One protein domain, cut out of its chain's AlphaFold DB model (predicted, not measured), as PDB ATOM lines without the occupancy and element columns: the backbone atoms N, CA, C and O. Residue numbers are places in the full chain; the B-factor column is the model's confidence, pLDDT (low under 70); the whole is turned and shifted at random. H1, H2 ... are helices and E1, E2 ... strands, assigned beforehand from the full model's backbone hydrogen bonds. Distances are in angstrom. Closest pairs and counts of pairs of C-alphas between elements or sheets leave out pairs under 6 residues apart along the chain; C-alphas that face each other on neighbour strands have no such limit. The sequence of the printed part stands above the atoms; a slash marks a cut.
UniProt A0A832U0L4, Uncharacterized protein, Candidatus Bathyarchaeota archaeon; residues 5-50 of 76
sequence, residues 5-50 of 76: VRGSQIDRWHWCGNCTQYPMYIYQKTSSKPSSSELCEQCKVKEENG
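AT A GLANCE: This is residues 5 to 50 of the 76 residues of an uncharacterized protein of Candidatus Bathyarchaeota archaeon (UniProt A0A832U0L4). Little regular structure: mostly loop, with a small two-stranded hairpin, E1 and E2, towards one end of the long axis and one short helix, H1, towards the other. The long loop of residues 8 to 25 runs between the strands, and residues 13 to 14 pair antiparallel with residues 5 to 6 of E1. The printed part has 46 residues, 16 in named elements, in the order E1, E2, H1; the class is mixed. It is compact and rounded, with a radius of gyration of the C-alphas of 9.6 A and spans of 26 by 21 by 16 A.

HOW THE PARTS SIT: E1, residues 5 to 7, and E2, residues 26 to 30, are antiparallel neighbours at 153 degrees, a hairpin. C-alphas 5 and 29 face each other at 4.4 A; N 6 and O 28 are within hydrogen-bond range at 2.8 A. H1, residues 41 to 48, is apart from E1; its every O i to N i+4 pair is within hydrogen-bond range.

IN THESE COORDINATES: E1 begins at C-alpha 5 (-12.026, -40.867, -19.003). E2 is 10.9 A long. H1, 10.5 A long, ends at C-alpha 48 (3.320, -36.373, -27.574).

THE WHOLE: The C-alphas farthest apart, of Ser 8 and Asn 49, are 27.0 A apart. The printed part has no cut. The link E1 to E2 is long. Residues 9, 10 and 50 have pLDDT under 70.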
ATOM      1  N   VAL A   5     -11.054 -41.127 -20.061       87.75
ATOM      2  CA  VAL A   5     -12.026 -40.867 -19.003       87.75
ATOM      3  C   VAL A   5     -12.194 -39.375 -18.767       87.75
ATOM      4  O   VAL A   5     -11.255 -38.593 -18.902       87.75
ATOM      5  N   ARG A   6     -13.394 -38.969 -18.382       86.94
ATOM      6  CA  ARG A   6     -13.737 -37.594 -18.024       86.94
ATOM      7  C   ARG A   6     -14.441 -37.604 -16.681       86.94
ATOM      8  O   ARG A   6     -15.320 -38.431 -16.435       86.94
ATOM      9  N   GLY A   7     -14.025 -36.699 -15.803       84.50
ATOM     10  CA  GLY A   7     -14.647 -36.513 -14.498       84.50
ATOM     11  C   GLY A   7     -15.863 -35.595 -14.569       84.50
ATOM     12  O   GLY A   7     -16.035 -34.851 -15.527       84.50
ATOM     13  N   SER A   8     -16.688 -35.606 -13.522       76.38
ATOM     14  CA  SER A   8     -17.856 -34.713 -13.439       76.38
ATOM     15  C   SER A   8     -17.494 -33.253 -13.144       76.38
ATOM     16  O   SER A   8     -18.301 -32.370 -13.407       76.38
ATOM     17  N   GLN A   9     -16.330 -33.000 -12.540       67.56
ATOM     18  CA  GLN A   9     -15.919 -31.658 -12.099       67.56
ATOM     19  C   GLN A   9     -14.918 -30.991 -13.042       67.56
ATOM     20  O   GLN A   9     -14.678 -29.792 -12.940       67.56
ATOM     21  N   ILE A  10     -14.295 -31.772 -13.921       69.00
ATOM     22  CA  ILE A  10     -13.238 -31.305 -14.808       69.00
ATOM     23  C   ILE A  10     -13.652 -31.718 -16.212       69.00
ATOM     24  O   ILE A  10     -13.637 -32.903 -16.545       69.00
ATOM     25  N   ASP A  11     -14.002 -30.731 -17.035       72.56
ATOM     26  CA  ASP A  11     -14.316 -30.889 -18.458       72.56
ATOM     27  C   ASP A  11     -13.059 -31.184 -19.294       72.56
ATOM     28  O   ASP A  11     -12.832 -30.594 -20.346       72.56
ATOM     29  N   ARG A  12     -12.190 -32.066 -18.798       85.44
ATOM     30  CA  ARG A  12     -10.980 -32.498 -19.486       85.44
ATOM     31  C   ARG A  12     -10.931 -34.017 -19.532       85.44
ATOM     32  O   ARG A  12     -11.305 -34.699 -18.579       85.44
ATOM     33  N   TRP A  13     -10.459 -34.538 -20.653       87.69
ATOM     34  CA  TRP A  13     -10.238 -35.958 -20.864       87.69
ATOM     35  C   TRP A  13      -8.864 -36.372 -20.352       87.69
ATOM     36  O   TRP A  13      -7.845 -35.711 -20.581       87.69
ATOM     37  N   HIS A  14      -8.839 -37.513 -19.685       87.25
ATOM     38  CA  HIS A  14      -7.658 -38.139 -19.132       87.25
ATOM     39  C   HIS A  14      -7.598 -39.568 -19.648       87.25
ATOM     40  O   HIS A  14      -8.483 -40.362 -19.383       87.25
ATOM     41  N   TRP A  15      -6.555 -39.901 -20.389       84.25
ATOM     42  CA  TRP A  15      -6.291 -41.284 -20.799       84.25
ATOM     43  C   TRP A  15      -5.225 -41.945 -19.927       84.25
ATOM     44  O   TRP A  15      -5.133 -43.160 -19.814       84.25
ATOM     45  N   CYS A  16      -4.406 -41.112 -19.290       82.75
ATOM     46  CA  CYS A  16      -3.298 -41.522 -18.462       82.75
ATOM     47  C   CYS A  16      -3.741 -41.643 -17.004       82.75
ATOM     48  O   CYS A  16      -3.953 -40.619 -16.355       82.75
ATOM     49  N   GLY A  17      -3.813 -42.865 -16.470       75.44
ATOM     50  CA  GLY A  17      -4.092 -43.100 -15.044       75.44
ATOM     51  C   GLY A  17      -3.038 -42.494 -14.106       75.44
ATOM     52  O   GLY A  17      -3.344 -42.135 -12.976       75.44
ATOM     53  N   ASN A  18      -1.809 -42.291 -14.598       75.00
ATOM     54  CA  ASN A  18      -0.719 -41.601 -13.895       75.00
ATOM     55  C   ASN A  18      -0.720 -40.084 -14.179       75.00
ATOM     56  O   ASN A  18       0.310 -39.463 -14.466       75.00
ATOM     57  N   CYS A  19      -1.907 -39.486 -14.219       79.94
ATOM     58  CA  CYS A  19      -2.072 -38.043 -14.310       79.94
ATOM     59  C   CYS A  19      -2.387 -37.498 -12.916       79.94
ATOM     60  O   CYS A  19      -3.282 -37.995 -12.243       79.94
ATOM     61  N   THR A  20      -1.699 -36.442 -12.485       80.81
ATOM     62  CA  THR A  20      -1.929 -35.830 -11.162       80.81
ATOM     63  C   THR A  20      -3.348 -35.280 -11.012       80.81
ATOM     64  O   THR A  20      -3.876 -35.190  -9.911       80.81
ATOM     65  N   GLN A  21      -3.973 -34.906 -12.131       79.00
ATOM     66  CA  GLN A  21      -5.350 -34.416 -12.188       79.00
ATOM     67  C   GLN A  21      -6.342 -35.505 -12.608       79.00
ATOM     68  O   GLN A  21      -7.436 -35.182 -13.067       79.00
ATOM     69  N   TYR A  22      -5.963 -36.782 -12.523       82.62
ATOM     70  CA  TYR A  22      -6.865 -37.863 -12.893       82.62
ATOM     71  C   TYR A  22      -8.115 -37.835 -11.999       82.62
ATOM     72  O   TYR A  22      -7.994 -37.756 -10.773       82.62
ATOM     73  N   PRO A  23      -9.325 -37.866 -12.582       81.94
ATOM     74  CA  PRO A  23     -10.546 -37.745 -11.806       81.94
ATOM     75  C   PRO A  23     -10.748 -38.978 -10.917       81.94
ATOM     76  O   PRO A  23     -10.708 -40.108 -11.396       81.94
ATOM     77  N   MET A  24     -11.033 -38.758  -9.629       83.06
ATOM     78  CA  MET A  24     -11.397 -39.843  -8.701       83.06
ATOM     79  C   MET A  24     -12.736 -40.491  -9.074       83.06
ATOM     80  O   MET A  24     -12.919 -41.692  -8.900       83.06
ATOM     81  N   TYR A  25     -13.664 -39.694  -9.610       84.06
ATOM     82  CA  TYR A  25     -14.969 -40.150 -10.077       84.06
ATOM     83  C   TYR A  25     -15.073 -39.956 -11.584       84.06
ATOM     84  O   TYR A  25     -15.174 -38.829 -12.077       84.06
ATOM     85  N   ILE A  26     -15.049 -41.073 -12.302       86.06
ATOM     86  CA  ILE A  26     -15.211 -41.113 -13.751       86.06
ATOM     87  C   ILE A  26     -16.699 -40.981 -14.065       86.06
ATOM     88  O   ILE A  26     -17.504 -41.816 -13.661       86.06
ATOM     89  N   TYR A  27     -17.053 -39.924 -14.787       87.56
ATOM     90  CA  TYR A  27     -18.413 -39.672 -15.249       87.56
ATOM     91  C   TYR A  27     -18.640 -40.254 -16.644       87.56
ATOM     92  O   TYR A  27     -19.664 -40.877 -16.913       87.56
ATOM     93  N   GLN A  28     -17.659 -40.079 -17.529       87.94
ATOM     94  CA  GLN A  28     -17.723 -40.557 -18.901       87.94
ATOM     95  C   GLN A  28     -16.436 -41.286 -19.262       87.94
ATOM     96  O   GLN A  28     -15.352 -40.892 -18.838       87.94
ATOM     97  N   LYS A  29     -16.562 -42.341 -20.064       87.38
ATOM     98  CA  LYS A  29     -15.434 -43.059 -20.649       87.38
ATOM     99  C   LYS A  29     -15.693 -43.322 -22.123       87.38
ATOM    100  O   LYS A  29     -16.831 -43.572 -22.512       87.38
ATOM    101  N   THR A  30     -14.652 -43.234 -22.933       85.56
ATOM    102  CA  THR A  30     -14.709 -43.474 -24.373       85.56
ATOM    103  C   THR A  30     -13.415 -44.122 -24.831       85.56
ATOM    104  O   THR A  30     -12.331 -43.744 -24.392       85.56
ATOM    105  N   SER A  31     -13.524 -45.086 -25.736       82.81
ATOM    106  CA  SER A  31     -12.369 -45.651 -26.440       82.81
ATOM    107  C   SER A  31     -11.951 -44.791 -27.636       82.81
ATOM    108  O   SER A  31     -10.832 -44.905 -28.129       82.81
ATOM    109  N   SER A  32     -12.847 -43.922 -28.111       81.31
ATOM    110  CA  SER A  32     -12.581 -43.016 -29.225       81.31
ATOM    111  C   SER A  32     -11.814 -41.798 -28.741       81.31
ATOM    112  O   SER A  32     -12.261 -41.124 -27.811       81.31
ATOM    113  N   LYS A  33     -10.694 -41.491 -29.403       80.75
ATOM    114  CA  LYS A  33      -9.855 -40.337 -29.078       80.75
ATOM    115  C   LYS A  33     -10.680 -39.037 -29.121       80.75
ATOM    116  O   LYS A  33     -11.173 -38.677 -30.192       80.75
ATOM    117  N   PRO A  34     -10.836 -38.331 -27.988       80.75
ATOM    118  CA  PRO A  34     -11.479 -37.028 -27.947       80.75
ATOM    119  C   PRO A  34     -10.569 -35.962 -28.570       80.75
ATOM    120  O   PRO A  34      -9.384 -36.192 -28.822       80.75
ATOM    121  N   SER A  35     -11.111 -34.769 -28.808       81.88
ATOM    122  CA  SER A  35     -10.338 -33.666 -29.386       81.88
ATOM    123  C   SER A  35      -9.153 -33.284 -28.495       81.88
ATOM    124  O   SER A  35      -9.302 -33.134 -27.283       81.88
ATOM    125  N   SER A  36      -7.983 -33.034 -29.095       73.44
ATOM    126  CA  SER A  36      -6.758 -32.657 -28.367       73.44
ATOM    127  C   SER A  36      -6.905 -31.394 -27.509       73.44
ATOM    128  O   SER A  36      -6.148 -31.216 -26.559       73.44
ATOM    129  N   SER A  37      -7.870 -30.525 -27.826       78.81
ATOM    130  CA  SER A  37      -8.195 -29.329 -27.034       78.81
ATOM    131  C   SER A  37      -8.982 -29.632 -25.756       78.81
ATOM    132  O   SER A  37      -8.954 -28.831 -24.830       78.81
ATOM    133  N   GLU A  38      -9.673 -30.773 -25.690       85.44
ATOM    134  CA  GLU A  38     -10.389 -31.223 -24.489       85.44
ATOM    135  C   GLU A  38      -9.544 -32.180 -23.638       85.44
ATOM    136  O   GLU A  38      -9.947 -32.569 -22.545       85.44
ATOM    137  N   LEU A  39      -8.370 -32.591 -24.115       85.94
ATOM    138  CA  LEU A  39      -7.435 -33.406 -23.349       85.94
ATOM    139  C   LEU A  39      -6.734 -32.567 -22.281       85.94
ATOM    140  O   LEU A  39      -6.361 -31.414 -22.494       85.94
ATOM    141  N   CYS A  40      -6.513 -33.167 -21.113       86.38
ATOM    142  CA  CYS A  40      -5.686 -32.554 -20.083       86.38
ATOM    143  C   CYS A  40      -4.282 -32.269 -20.639       86.38
ATOM    144  O   CYS A  40      -3.681 -33.135 -21.267       86.38
ATOM    145  N   GLU A  41      -3.729 -31.085 -20.371       86.12
ATOM    146  CA  GLU A  41      -2.419 -30.658 -20.889       86.12
ATOM    147  C   GLU A  41      -1.295 -31.628 -20.508       86.12
ATOM    148  O   GLU A  41      -0.462 -31.963 -21.345       86.12
ATOM    149  N   GLN A  42      -1.313 -32.177 -19.289       83.62
ATOM    150  CA  GLN A  42      -0.353 -33.212 -18.888       83.62
ATOM    151  C   GLN A  42      -0.513 -34.490 -19.711       83.62
ATOM    152  O   GLN A  42       0.469 -35.092 -20.136       83.62
ATOM    153  N   CYS A  43      -1.755 -34.903 -19.955       83.56
ATOM    154  CA  CYS A  43      -2.066 -36.053 -20.792       83.56
ATOM    155  C   CYS A  43      -1.685 -35.801 -22.258       83.56
ATOM    156  O   CYS A  43      -1.217 -36.725 -22.912       83.56
ATOM    157  N   LYS A  44      -1.837 -34.572 -22.758       83.56
ATOM    158  CA  LYS A  44      -1.424 -34.155 -24.102       83.56
ATOM    159  C   LYS A  44       0.094 -34.234 -24.254       83.56
ATOM    160  O   LYS A  44       0.579 -34.921 -25.140       83.56
ATOM    161  N   VAL A  45       0.839 -33.642 -23.321       83.75
ATOM    162  CA  VAL A  45       2.309 -33.713 -23.303       83.75
ATOM    163  C   VAL A  45       2.791 -35.160 -23.181       83.75
ATOM    164  O   VAL A  45       3.772 -35.542 -23.810       83.75
ATOM    165  N   LYS A  46       2.107 -35.999 -22.393       77.94
ATOM    166  CA  LYS A  46       2.419 -37.433 -22.292       77.94
ATOM    167  C   LYS A  46       2.071 -38.208 -23.560       77.94
ATOM    168  O   LYS A  46       2.728 -39.207 -23.823       77.94
ATOM    169  N   GLU A  47       1.069 -37.775 -24.320       77.44
ATOM    170  CA  GLU A  47       0.699 -38.382 -25.603       77.44
ATOM    171  C   GLU A  47       1.769 -38.064 -26.650       77.44
ATOM    172  O   GLU A  47       2.261 -38.973 -27.309       77.44
ATOM    173  N   GLU A  48       2.218 -36.807 -26.706       77.00
ATOM    174  CA  GLU A  48       3.320 -36.373 -27.574       77.00
ATOM    175  C   GLU A  48       4.653 -37.037 -27.201       77.00
ATOM    176  O   GLU A  48       5.422 -37.415 -28.079       77.00
ATOM    177  N   ASN A  49       4.909 -37.244 -25.905       72.31
ATOM    178  CA  ASN A  49       6.106 -37.942 -25.429       72.31
ATOM    179  C   ASN A  49       5.976 -39.477 -25.423       72.31
ATOM    180  O   ASN A  49       6.945 -40.161 -25.107       72.31
ATOM    181  N   GLY A  50       4.791 -40.040 -25.687       69.88
ATOM    182  CA  GLY A  50       4.535 -41.483 -25.575       69.88
ATOM    183  C   GLY A  50       4.677 -42.061 -24.155       69.88
ATOM    184  O   GLY A  50       4.820 -43.270 -23.994       69.88
TER     185      GLY A  50